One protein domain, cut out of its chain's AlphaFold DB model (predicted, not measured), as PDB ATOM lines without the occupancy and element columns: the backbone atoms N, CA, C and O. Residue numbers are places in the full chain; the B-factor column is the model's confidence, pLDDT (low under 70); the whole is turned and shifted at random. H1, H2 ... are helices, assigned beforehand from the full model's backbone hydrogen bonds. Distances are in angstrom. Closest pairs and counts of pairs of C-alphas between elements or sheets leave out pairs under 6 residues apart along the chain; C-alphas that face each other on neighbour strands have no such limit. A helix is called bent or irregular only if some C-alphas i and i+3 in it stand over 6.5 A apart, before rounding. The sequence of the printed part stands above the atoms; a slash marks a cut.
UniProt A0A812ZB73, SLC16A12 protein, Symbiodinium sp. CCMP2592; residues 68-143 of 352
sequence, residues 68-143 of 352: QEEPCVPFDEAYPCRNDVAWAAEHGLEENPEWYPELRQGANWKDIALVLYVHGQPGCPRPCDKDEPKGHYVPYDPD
ATOM      1  N   GLN A  68     -14.292 -16.025  23.497       52.16
ATOM      2  CA  GLN A  68     -15.640 -15.857  24.026       52.16
ATOM      3  C   GLN A  68     -16.640 -15.251  23.024       52.16
ATOM      4  O   GLN A  68     -17.834 -15.326  23.269       52.16
ATOM      5  N   GLU A  69     -16.184 -14.669  21.909       56.47
ATOM      6  CA  GLU A  69     -17.033 -14.013  20.898       56.47
ATOM      7  C   GLU A  69     -17.378 -14.909  19.708       56.47
ATOM      8  O   GLU A  69     -18.321 -14.619  18.970       56.47
ATOM      9  N   GLU A  70     -16.622 -15.986  19.495       63.31
ATOM     10  CA  GLU A  70     -16.962 -16.959  18.465       63.31
ATOM     11  C   GLU A  70     -18.113 -17.849  18.946       63.31
ATOM     12  O   GLU A  70     -18.054 -18.372  20.070       63.31
ATOM     13  N   PRO A  71     -19.148 -18.050  18.103       71.88
ATOM     14  CA  PRO A  71     -20.225 -18.973  18.400       71.88
ATOM     15  C   PRO A  71     -19.641 -20.324  18.779       71.88
ATOM     16  O   PRO A  71     -18.979 -20.977  17.971       71.88
ATOM     17  N   CYS A  72     -19.883 -20.743  20.016       84.94
ATOM     18  CA  CYS A  72     -19.491 -22.074  20.417       84.94
ATOM     19  C   CYS A  72     -20.278 -23.107  19.608       84.94
ATOM     20  O   CYS A  72     -21.455 -22.914  19.277       84.94
ATOM     21  N   VAL A  73     -19.629 -24.229  19.327       88.62
ATOM     22  CA  VAL A  73     -20.261 -25.400  18.729       88.62
ATOM     23  C   VAL A  73     -20.346 -26.480  19.812       88.62
ATOM     24  O   VAL A  73     -19.351 -26.736  20.495       88.62
ATOM     25  N   PRO A  74     -21.514 -27.108  20.040       90.00
ATOM     26  CA  PRO A  74     -21.615 -28.227  20.967       90.00
ATOM     27  C   PRO A  74     -20.652 -29.337  20.567       90.00
ATOM     28  O   PRO A  74     -20.575 -29.692  19.395       90.00
ATOM     29  N   PHE A  75     -19.925 -29.885  21.537       91.62
ATOM     30  CA  PHE A  75     -19.015 -30.990  21.274       91.62
ATOM     31  C   PHE A  75     -19.806 -32.304  21.164       91.62
ATOM     32  O   PHE A  75     -20.010 -33.001  22.158       91.62
ATOM     33  N   ASP A  76     -20.307 -32.592  19.962       91.31
ATOM     34  CA  ASP A  76     -21.064 -33.797  19.612       91.31
ATOM     35  C   ASP A  76     -20.390 -34.590  18.473       91.31
ATOM     36  O   ASP A  76     -19.246 -34.334  18.092       91.31
ATOM     37  N   GLU A  77     -21.069 -35.610  17.947       91.06
ATOM     38  CA  GLU A  77     -20.496 -36.482  16.919       91.06
ATOM     39  C   GLU A  77     -20.207 -35.783  15.586       91.06
ATOM     40  O   GLU A  77     -19.357 -36.260  14.833       91.06
ATOM     41  N   ALA A  78     -20.881 -34.661  15.320       91.88
ATOM     42  CA  ALA A  78     -20.761 -33.877  14.096       91.88
ATOM     43  C   ALA A  78     -19.763 -32.715  14.234       91.88
ATOM     44  O   ALA A  78     -19.723 -31.826  13.379       91.88
ATOM     45  N   TYR A  79     -18.962 -32.696  15.303       93.50
ATOM     46  CA  TYR A  79     -18.021 -31.615  15.553       93.50
ATOM     47  C   TYR A  79     -16.972 -31.484  14.422       93.50
ATOM     48  O   TYR A  79     -16.289 -32.469  14.129       93.50
ATOM     49  N   PRO A  80     -16.788 -30.296  13.801       88.75
ATOM     50  CA  PRO A  80     -16.019 -30.132  12.557       88.75
ATOM     51  C   PRO A  80     -14.547 -30.583  12.562       88.75
ATOM     52  O   PRO A  80     -13.998 -30.810  11.490       88.75
ATOM     53  N   CYS A  81     -13.928 -30.782  13.731       94.75
ATOM     54  CA  CYS A  81     -12.576 -31.340  13.855       94.75
ATOM     55  C   CYS A  81     -12.483 -32.558  14.786       94.75
ATOM     56  O   CYS A  81     -11.443 -32.842  15.377       94.75
ATOM     57  N   ARG A  82     -13.576 -33.315  14.939       95.62
ATOM     58  CA  ARG A  82     -13.615 -34.479  15.838       95.62
ATOM     59  C   ARG A  82     -12.519 -35.515  15.547       95.62
ATOM     60  O   ARG A  82     -12.031 -36.141  16.480       95.62
ATOM     61  N   ASN A  83     -12.125 -35.670  14.281       96.38
ATOM     62  CA  ASN A  83     -11.047 -36.581  13.885       96.38
ATOM     63  C   ASN A  83      -9.673 -36.112  14.384       96.38
ATOM     64  O   ASN A  83      -8.893 -36.934  14.852       96.38
ATOM     65  N   ASP A  84      -9.399 -34.805  14.350       95.81
ATOM     66  CA  ASP A  84      -8.149 -34.242  14.874       95.81
ATOM     67  C   ASP A  84      -8.086 -34.401  16.396       95.81
ATOM     68  O   ASP A  84      -7.051 -34.761  16.951       95.81
ATOM     69  N   VAL A  85      -9.226 -34.210  17.069       96.88
ATOM     70  CA  VAL A  85      -9.367 -34.465  18.508       96.88
ATOM     71  C   VAL A  85      -9.102 -35.934  18.837       96.88
ATOM     72  O   VAL A  85      -8.380 -36.216  19.790       96.88
ATOM     73  N   ALA A  86      -9.657 -36.862  18.050       96.38
ATOM     74  CA  ALA A  86      -9.427 -38.295  18.221       96.38
ATOM     75  C   ALA A  86      -7.944 -38.646  18.050       96.38
ATOM     76  O   ALA A  86      -7.360 -39.304  18.907       96.38
ATOM     77  N   TRP A  87      -7.309 -38.136  16.992       96.00
ATOM     78  CA  TRP A  87      -5.890 -38.364  16.744       96.00
ATOM     79  C   TRP A  87      -5.013 -37.803  17.870       96.00
ATOM     80  O   TRP A  87      -4.114 -38.488  18.355       96.00
ATOM     81  N   ALA A  88      -5.302 -36.586  18.339       95.69
ATOM     82  CA  ALA A  88      -4.582 -35.979  19.454       95.69
ATOM     83  C   ALA A  88      -4.772 -36.769  20.761       95.69
ATOM     84  O   ALA A  88      -3.820 -36.910  21.525       95.69
ATOM     85  N   ALA A  89      -5.966 -37.319  21.002       94.75
ATOM     86  CA  ALA A  89      -6.250 -38.148  22.171       94.75
ATOM     87  C   ALA A  89      -5.513 -39.496  22.143       94.75
ATOM     88  O   ALA A  89      -5.012 -39.933  23.176       94.75
ATOM     89  N   GLU A  90      -5.484 -40.151  20.981       94.38
ATOM     90  CA  GLU A  90      -4.979 -41.521  20.822       94.38
ATOM     91  C   GLU A  90      -3.472 -41.585  20.567       94.38
ATOM     92  O   GLU A  90      -2.821 -42.498  21.053       94.38
ATOM     93  N   HIS A  91      -2.926 -40.630  19.814       94.56
ATOM     94  CA  HIS A  91      -1.523 -40.637  19.389       94.56
ATOM     95  C   HIS A  91      -0.800 -39.387  19.889       94.56
ATOM     96  O   HIS A  91       0.258 -39.481  20.503       94.56
ATOM     97  N   GLY A  92      -1.388 -38.202  19.693       93.12
ATOM     98  CA  GLY A  92      -0.717 -36.931  19.981       93.12
ATOM     99  C   GLY A  92      -0.244 -36.785  21.432       93.12
ATOM    100  O   GLY A  92       0.913 -36.450  21.663       93.12
ATOM    101  N   LEU A  93      -1.113 -37.061  22.409       94.12
ATOM    102  CA  LEU A  93      -0.795 -36.934  23.838       94.12
ATOM    103  C   LEU A  93       0.161 -38.013  24.366       94.12
ATOM    104  O   LEU A  93       0.798 -37.798  25.399       94.12
ATOM    105  N   GLU A  94       0.237 -39.170  23.707       92.44
ATOM    106  CA  GLU A  94       1.148 -40.253  24.091       92.44
ATOM    107  C   GLU A  94       2.527 -40.069  23.454       92.44
ATOM    108  O   GLU A  94       3.543 -40.153  24.145       92.44
ATOM    109  N   GLU A  95       2.560 -39.774  22.155       94.75
ATOM    110  CA  GLU A  95       3.792 -39.675  21.373       94.75
ATOM    111  C   GLU A  95       4.495 -38.322  21.540       94.75
ATOM    112  O   GLU A  95       5.723 -38.281  21.533       94.75
ATOM    113  N   ASN A  96       3.739 -37.225  21.686       93.00
ATOM    114  CA  ASN A  96       4.269 -35.856  21.726       93.00
ATOM    115  C   ASN A  96       3.540 -34.993  22.784       93.00
ATOM    116  O   ASN A  96       2.890 -33.994  22.446       93.00
ATOM    117  N   PRO A  97       3.612 -35.343  24.085       92.38
ATOM    118  CA  PRO A  97       2.943 -34.589  25.149       92.38
ATOM    119  C   PRO A  97       3.387 -33.118  25.222       92.38
ATOM    120  O   PRO A  97       2.638 -32.264  25.693       92.38
ATOM    121  N   GLU A  98       4.585 -32.787  24.737       88.50
ATOM    122  CA  GLU A  98       5.100 -31.420  24.681       88.50
ATOM    123  C   GLU A  98       4.371 -30.512  23.679       88.50
ATOM    124  O   GLU A  98       4.492 -29.291  23.790       88.50
ATOM    125  N   TRP A  99       3.602 -31.068  22.733       89.69
ATOM    126  CA  TRP A  99       2.740 -30.278  21.837       89.69
ATOM    127  C   TRP A  99       1.501 -29.733  22.553       89.69
ATOM    128  O   TRP A  99       0.902 -28.765  22.081       89.69
ATOM    129  N   TYR A 100       1.137 -30.331  23.691       92.62
ATOM    130  CA  TYR A 100      -0.060 -30.008  24.466       92.62
ATOM    131  C   TYR A 100       0.277 -29.828  25.957       92.62
ATOM    132  O   TYR A 100      -0.216 -30.579  26.803       92.62
ATOM    133  N   PRO A 101       1.143 -28.862  26.323       87.38
ATOM    134  CA  PRO A 101       1.666 -28.742  27.687       87.38
ATOM    135  C   PRO A 101       0.584 -28.437  28.739       87.38
ATOM    136  O   PRO A 101       0.794 -28.655  29.934       87.38
ATOM    137  N   GLU A 102      -0.572 -27.936  28.311       87.44
ATOM    138  CA  GLU A 102      -1.760 -27.700  29.135       87.44
ATOM    139  C   GLU A 102      -2.638 -28.943  29.361       87.44
ATOM    140  O   GLU A 102      -3.519 -28.916  30.227       87.44
ATOM    141  N   LEU A 103      -2.401 -30.043  28.639       90.94
ATOM    142  CA  LEU A 103      -3.165 -31.281  28.765       90.94
ATOM    143  C   LEU A 103      -2.411 -32.337  29.577       90.94
ATOM    144  O   LEU A 103      -1.195 -32.490  29.509       90.94
ATOM    145  N   ARG A 104      -3.165 -33.107  30.366       87.31
ATOM    146  CA  ARG A 104      -2.660 -34.308  31.046       87.31
ATOM    147  C   ARG A 104      -2.986 -35.549  30.220       87.31
ATOM    148  O   ARG A 104      -3.970 -35.556  29.483       87.31
ATOM    149  N   GLN A 105      -2.227 -36.629  30.413       82.50
ATOM    150  CA  GLN A 105      -2.621 -37.943  29.899       82.50
ATOM    151  C   GLN A 105      -4.026 -38.301  30.407       82.50
ATOM    152  O   GLN A 105      -4.316 -38.174  31.599       82.50
ATOM    153  N   GLY A 106      -4.908 -38.701  29.489       83.75
ATOM    154  CA  GLY A 106      -6.324 -38.936  29.781       83.75
ATOM    155  C   GLY A 106      -7.188 -37.669  29.842       83.75
ATOM    156  O   GLY A 106      -8.268 -37.710  30.434       83.75
ATOM    157  N   ALA A 107      -6.734 -36.547  29.267       90.94
ATOM    158  CA  ALA A 107      -7.568 -35.365  29.061       90.94
ATOM    159  C   ALA A 107      -8.874 -35.727  28.341       90.94
ATOM    160  O   ALA A 107      -8.925 -36.629  27.499       90.94
ATOM    161  N   ASN A 108      -9.954 -35.024  28.683       93.62
ATOM    162  CA  ASN A 108     -11.230 -35.278  28.037       93.62
ATOM    163  C   ASN A 108     -11.204 -34.730  26.593       93.62
ATOM    164  O   ASN A 108     -10.478 -33.789  26.275       93.62
ATOM    165  N   TRP A 109     -12.034 -35.290  25.714       94.81
ATOM    166  CA  TRP A 109     -12.060 -34.911  24.297       94.81
ATOM    167  C   TRP A 109     -12.429 -33.440  24.066       94.81
ATOM    168  O   TRP A 109     -11.936 -32.812  23.136       94.81
ATOM    169  N   LYS A 110     -13.272 -32.865  24.926       94.06
ATOM    170  CA  LYS A 110     -13.640 -31.450  24.860       94.06
ATOM    171  C   LYS A 110     -12.458 -30.542  25.232       94.06
ATOM    172  O   LYS A 110     -12.288 -29.504  24.600       94.06
ATOM    173  N   ASP A 111     -11.640 -30.925  26.210       93.06
ATOM    174  CA  ASP A 111     -10.434 -30.191  26.610       93.06
ATOM    175  C   ASP A 111      -9.411 -30.222  25.471       93.06
ATOM    176  O   ASP A 111      -8.835 -29.195  25.131       93.06
ATOM    177  N   ILE A 112      -9.263 -31.377  24.814       95.38
ATOM    178  CA  ILE A 112      -8.431 -31.519  23.613       95.38
ATOM    179  C   ILE A 112      -8.951 -30.611  22.490       95.38
ATOM    180  O   ILE A 112      -8.179 -29.858  21.905       95.38
ATOM    181  N   ALA A 113     -10.261 -30.609  22.225       94.56
ATOM    182  CA  ALA A 113     -10.869 -29.730  21.226       94.56
ATOM    183  C   ALA A 113     -10.661 -28.242  21.540       94.56
ATOM    184  O   ALA A 113     -10.405 -27.448  20.637       94.56
ATOM    185  N   LEU A 114     -10.739 -27.866  22.819       90.31
ATOM    186  CA  LEU A 114     -10.478 -26.504  23.265       90.31
ATOM    187  C   LEU A 114      -9.017 -26.111  23.035       90.31
ATOM    188  O   LEU A 114      -8.755 -25.002  22.584       90.31
ATOM    189  N   VAL A 115      -8.075 -27.008  23.308       91.38
ATOM    190  CA  VAL A 115      -6.649 -26.757  23.076       91.38
ATOM    191  C   VAL A 115      -6.335 -26.648  21.592       91.38
ATOM    192  O   VAL A 115      -5.683 -25.691  21.186       91.38
ATOM    193  N   LEU A 116      -6.865 -27.550  20.763       90.25
ATOM    194  CA  LEU A 116      -6.725 -27.459  19.310       90.25
ATOM    195  C   LEU A 116      -7.292 -26.136  18.784       90.25
ATOM    196  O   LEU A 116      -6.652 -25.465  17.980       90.25
ATOM    197  N   TYR A 117      -8.446 -25.709  19.298       88.12
ATOM    198  CA  TYR A 117      -9.000 -24.391  19.010       88.12
ATOM    199  C   TYR A 117      -8.052 -23.247  19.420       88.12
ATOM    200  O   TYR A 117      -7.772 -22.358  18.616       88.12
ATOM    201  N   VAL A 118      -7.524 -23.268  20.650       79.94
ATOM    202  CA  VAL A 118      -6.604 -22.238  21.173       79.94
ATOM    203  C   VAL A 118      -5.293 -22.191  20.384       79.94
ATOM    204  O   VAL A 118      -4.764 -21.108  20.136       79.94
ATOM    205  N   HIS A 119      -4.794 -23.342  19.936       82.12
ATOM    206  CA  HIS A 119      -3.608 -23.456  19.087       82.12
ATOM    207  C   HIS A 119      -3.883 -23.071  17.625       82.12
ATOM    208  O   HIS A 119      -2.953 -22.990  16.824       82.12
ATOM    209  N   GLY A 120      -5.138 -22.770  17.276       77.62
ATOM    210  CA  GLY A 120      -5.526 -22.333  15.940       77.62
ATOM    211  C   GLY A 120      -5.578 -23.467  14.919       77.62
ATOM    212  O   GLY A 120      -5.349 -23.216  13.735       77.62
ATOM    213  N   GLN A 121      -5.870 -24.697  15.357       84.81
ATOM    214  CA  GLN A 121      -6.041 -25.849  14.477       84.81
ATOM    215  C   GLN A 121      -7.106 -25.536  13.411       84.81
ATOM    216  O   GLN A 121      -8.253 -25.211  13.753       84.81
ATOM    217  N   PRO A 122      -6.763 -25.625  12.113       80.06
ATOM    218  CA  PRO A 122      -7.700 -25.319  11.044       80.06
ATOM    219  C   PRO A 122      -8.961 -26.181  11.137       80.06
ATOM    220  O   PRO A 122      -8.888 -27.400  11.202       80.06
ATOM    221  N   GLY A 123     -10.133 -25.544  11.114       84.38
ATOM    222  CA  GLY A 123     -11.413 -26.259  11.139       84.38
ATOM    223  C   GLY A 123     -11.880 -26.717  12.523       84.38
ATOM    224  O   GLY A 123     -12.962 -27.293  12.611       84.38
ATOM    225  N   CYS A 124     -11.148 -26.418  13.600       89.56
ATOM    226  CA  CYS A 124     -11.655 -26.580  14.962       89.56
ATOM    227  C   CYS A 124     -12.384 -25.312  15.429       89.56
ATOM    228  O   CYS A 124     -11.725 -24.299  15.652       89.56
ATOM    229  N   PRO A 125     -13.722 -25.321  15.599       89.31
ATOM    230  CA  PRO A 125     -14.415 -24.236  16.294       89.31
ATOM    231  C   PRO A 125     -14.154 -24.306  17.809       89.31
ATOM    232  O   PRO A 125     -13.512 -25.234  18.290       89.31
ATOM    233  N   ARG A 126     -14.670 -23.354  18.595       88.56
ATOM    234  CA  ARG A 126     -14.640 -23.457  20.063       88.56
ATOM    235  C   ARG A 126     -15.727 -24.418  20.561       88.56
ATOM    236  O   ARG A 126     -16.878 -24.284  20.137       88.56
ATOM    237  N   PRO A 127     -15.438 -25.354  21.482       91.12
ATOM    238  CA  PRO A 127     -16.481 -26.172  22.096       91.12
ATOM    239  C   PRO A 127     -17.309 -25.366  23.116       91.12
ATOM    240  O   PRO A 127     -16.759 -24.574  23.881       91.12
ATOM    241  N   CYS A 128     -18.629 -25.580  23.155       87.50
ATOM    242  CA  CYS A 128     -19.517 -24.947  24.148       87.50
ATOM    243  C   CYS A 128     -19.273 -25.446  25.575       87.50
ATOM    244  O   CYS A 128     -19.023 -26.640  25.795       87.50
ATOM    245  N   ASP A 129     -19.444 -24.563  26.560       83.25
ATOM    246  CA  ASP A 129     -19.560 -24.953  27.964       83.25
ATOM    247  C   ASP A 129     -20.892 -25.616  28.305       83.25
ATOM    248  O   ASP A 129     -21.873 -25.519  27.565       83.25
ATOM    249  N   LYS A 130     -20.896 -26.404  29.391       69.56
ATOM    250  CA  LYS A 130     -22.139 -27.000  29.888       69.56
ATOM    251  C   LYS A 130     -23.052 -25.831  30.248       69.56
ATOM    252  O   LYS A 130     -22.634 -24.956  30.995       69.56
ATOM    253  N   ASP A 131     -24.239 -25.815  29.652       68.44
ATOM    254  CA  ASP A 131     -25.252 -24.762  29.787       68.44
ATOM    255  C   ASP A 131     -24.982 -23.464  29.004       68.44
ATOM    256  O   ASP A 131     -25.738 -22.500  29.123       68.44
ATOM    257  N   GLU A 132     -23.968 -23.439  28.132       70.06
ATOM    258  CA  GLU A 132     -23.774 -22.326  27.207       70.06
ATOM    259  C   GLU A 132     -24.750 -22.443  26.016       70.06
ATOM    260  O   GLU A 132     -24.751 -23.459  25.309       70.06
ATOM    261  N   PRO A 133     -25.606 -21.435  25.759       59.81
ATOM    262  CA  PRO A 133     -26.479 -21.451  24.594       59.81
ATOM    263  C   PRO A 133     -25.643 -21.420  23.308       59.81
ATOM    264  O   PRO A 133     -24.639 -20.711  23.224       59.81
ATOM    265  N   LYS A 134     -26.074 -22.167  22.279       56.53
ATOM    266  CA  LYS A 134     -25.412 -22.161  20.965       56.53
ATOM    267  C   LYS A 134     -25.315 -20.715  20.460       56.53
ATOM    268  O   LYS A 134     -26.343 -20.091  20.210       56.53
ATOM    269  N   GLY A 135     -24.095 -20.206  20.298       54.25
ATOM    270  CA  GLY A 135     -23.853 -18.880  19.725       54.25
ATOM    271  C   GLY A 135     -23.877 -17.698  20.696       54.25
ATOM    272  O   GLY A 135     -24.469 -16.671  20.366       54.25
ATOM    273  N   HIS A 136     -23.226 -17.797  21.859       43.88
ATOM    274  CA  HIS A 136     -23.085 -16.648  22.755       43.88
ATOM    275  C   HIS A 136     -22.244 -15.529  22.104       43.88
ATOM    276  O   HIS A 136     -21.021 -15.584  22.044       43.88
ATOM    277  N   TYR A 137     -22.925 -14.501  21.601       50.38
ATOM    278  CA  TYR A 137     -22.336 -13.222  21.213       50.38
ATOM    279  C   TYR A 137     -21.980 -12.470  22.499       50.38
ATOM    280  O   TYR A 137     -22.858 -12.269  23.337       50.38
ATOM    281  N   VAL A 138     -20.722 -12.065  22.694       44.12
ATOM    282  CA  VAL A 138     -20.426 -10.995  23.660       44.12
ATOM    283  C   VAL A 138     -20.801  -9.697  22.953       44.12
ATOM    284  O   VAL A 138     -20.174  -9.374  21.940       44.12
ATOM    285  N   PRO A 139     -21.829  -8.960  23.409       43.12
ATOM    286  CA  PRO A 139     -22.131  -7.668  22.827       43.12
ATOM    287  C   PRO A 139     -20.917  -6.763  22.989       43.12
ATOM    288  O   PRO A 139     -20.476  -6.511  24.110       43.12
ATOM    289  N   TYR A 140     -20.368  -6.302  21.866       43.12
ATOM    290  CA  TYR A 140     -19.416  -5.205  21.882       43.12
ATOM    291  C   TYR A 140     -20.168  -3.970  22.378       43.12
ATOM    292  O   TYR A 140     -21.065  -3.478  21.693       43.12
ATOM    293  N   ASP A 141     -19.844  -3.528  23.590       47.72
ATOM    294  CA  ASP A 141     -20.337  -2.282  24.161       47.72
ATOM    295  C   ASP A 141     -19.342  -1.172  23.777       47.72
ATOM    296  O   ASP A 141     -18.274  -1.087  24.391       47.72
ATOM    297  N   PRO A 142     -19.631  -0.361  22.738       47.47
ATOM    298  CA  PRO A 142     -18.731   0.707  22.306       47.47
ATOM    299  C   PRO A 142     -18.493   1.757  23.400       47.47
ATOM    300  O   PRO A 142     -17.499   2.472  23.322       47.47
ATOM    301  N   ASP A 143     -19.357   1.824  24.419       52.00
ATOM    302  CA  ASP A 143     -19.311   2.837  25.473       52.00
ATOM    303  C   ASP A 143     -18.493   2.377  26.699       52.00
ATOM    304  O   ASP A 143     -18.290   3.146  27.646       52.00
TER     305      ASP A 143
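AT A GLANCE: This is residues 68 to 143 of the 352 residues of the protein "SLC16A12 protein" of Symbiodinium sp. CCMP2592 (UniProt A0A812ZB73). With little regular structure, this is mostly loop: a loop leads into H1, a long link folds back to H2, which packs crosswise on H1, and a long tail runs off to Asp 143, at the opposite end of the longest axis from the end of H1. The printed part has 76 residues, with two named helices, H1 then H2, and no named strand; the class is all helix, though the helices hold only 24 residues. It is elongated, spanning 48 by 27 by 22 A, and only just compact, close to loose, with a radius of gyration of the C-alphas of 13.7 A.

HOW THE PARTS SIT: H1, residues 82 to 95, and H2, residues 109 to 118, touch, the closest C-alphas being those of Val 85 and Ala 113, 5.7 A apart. Their lines are about perpendicular, at 87 degrees. In H2 every O i to N i+4 pair is within hydrogen-bond range; in H1, 8 of 10 are.

IN THESE COORDINATES: H1 begins at C-alpha 82 (-13.615, -34.479, 15.838) and is 19.0 A long; it is irregular, but only just, with C-alphas 90 and 93 6.9 A apart. H2, 14.1 A long, ends at C-alpha 118 (-6.604, -22.238, 21.173).

THE WHOLE: The C-alphas farthest apart, of Glu 95 and Asp 143, are 48.6 A apart. The link from H1 to H2 is long, 13 residues, and the printed part has no cut. The pLDDT is under 70 at residues 68 to 70, 130 to 131 and 133 to 143.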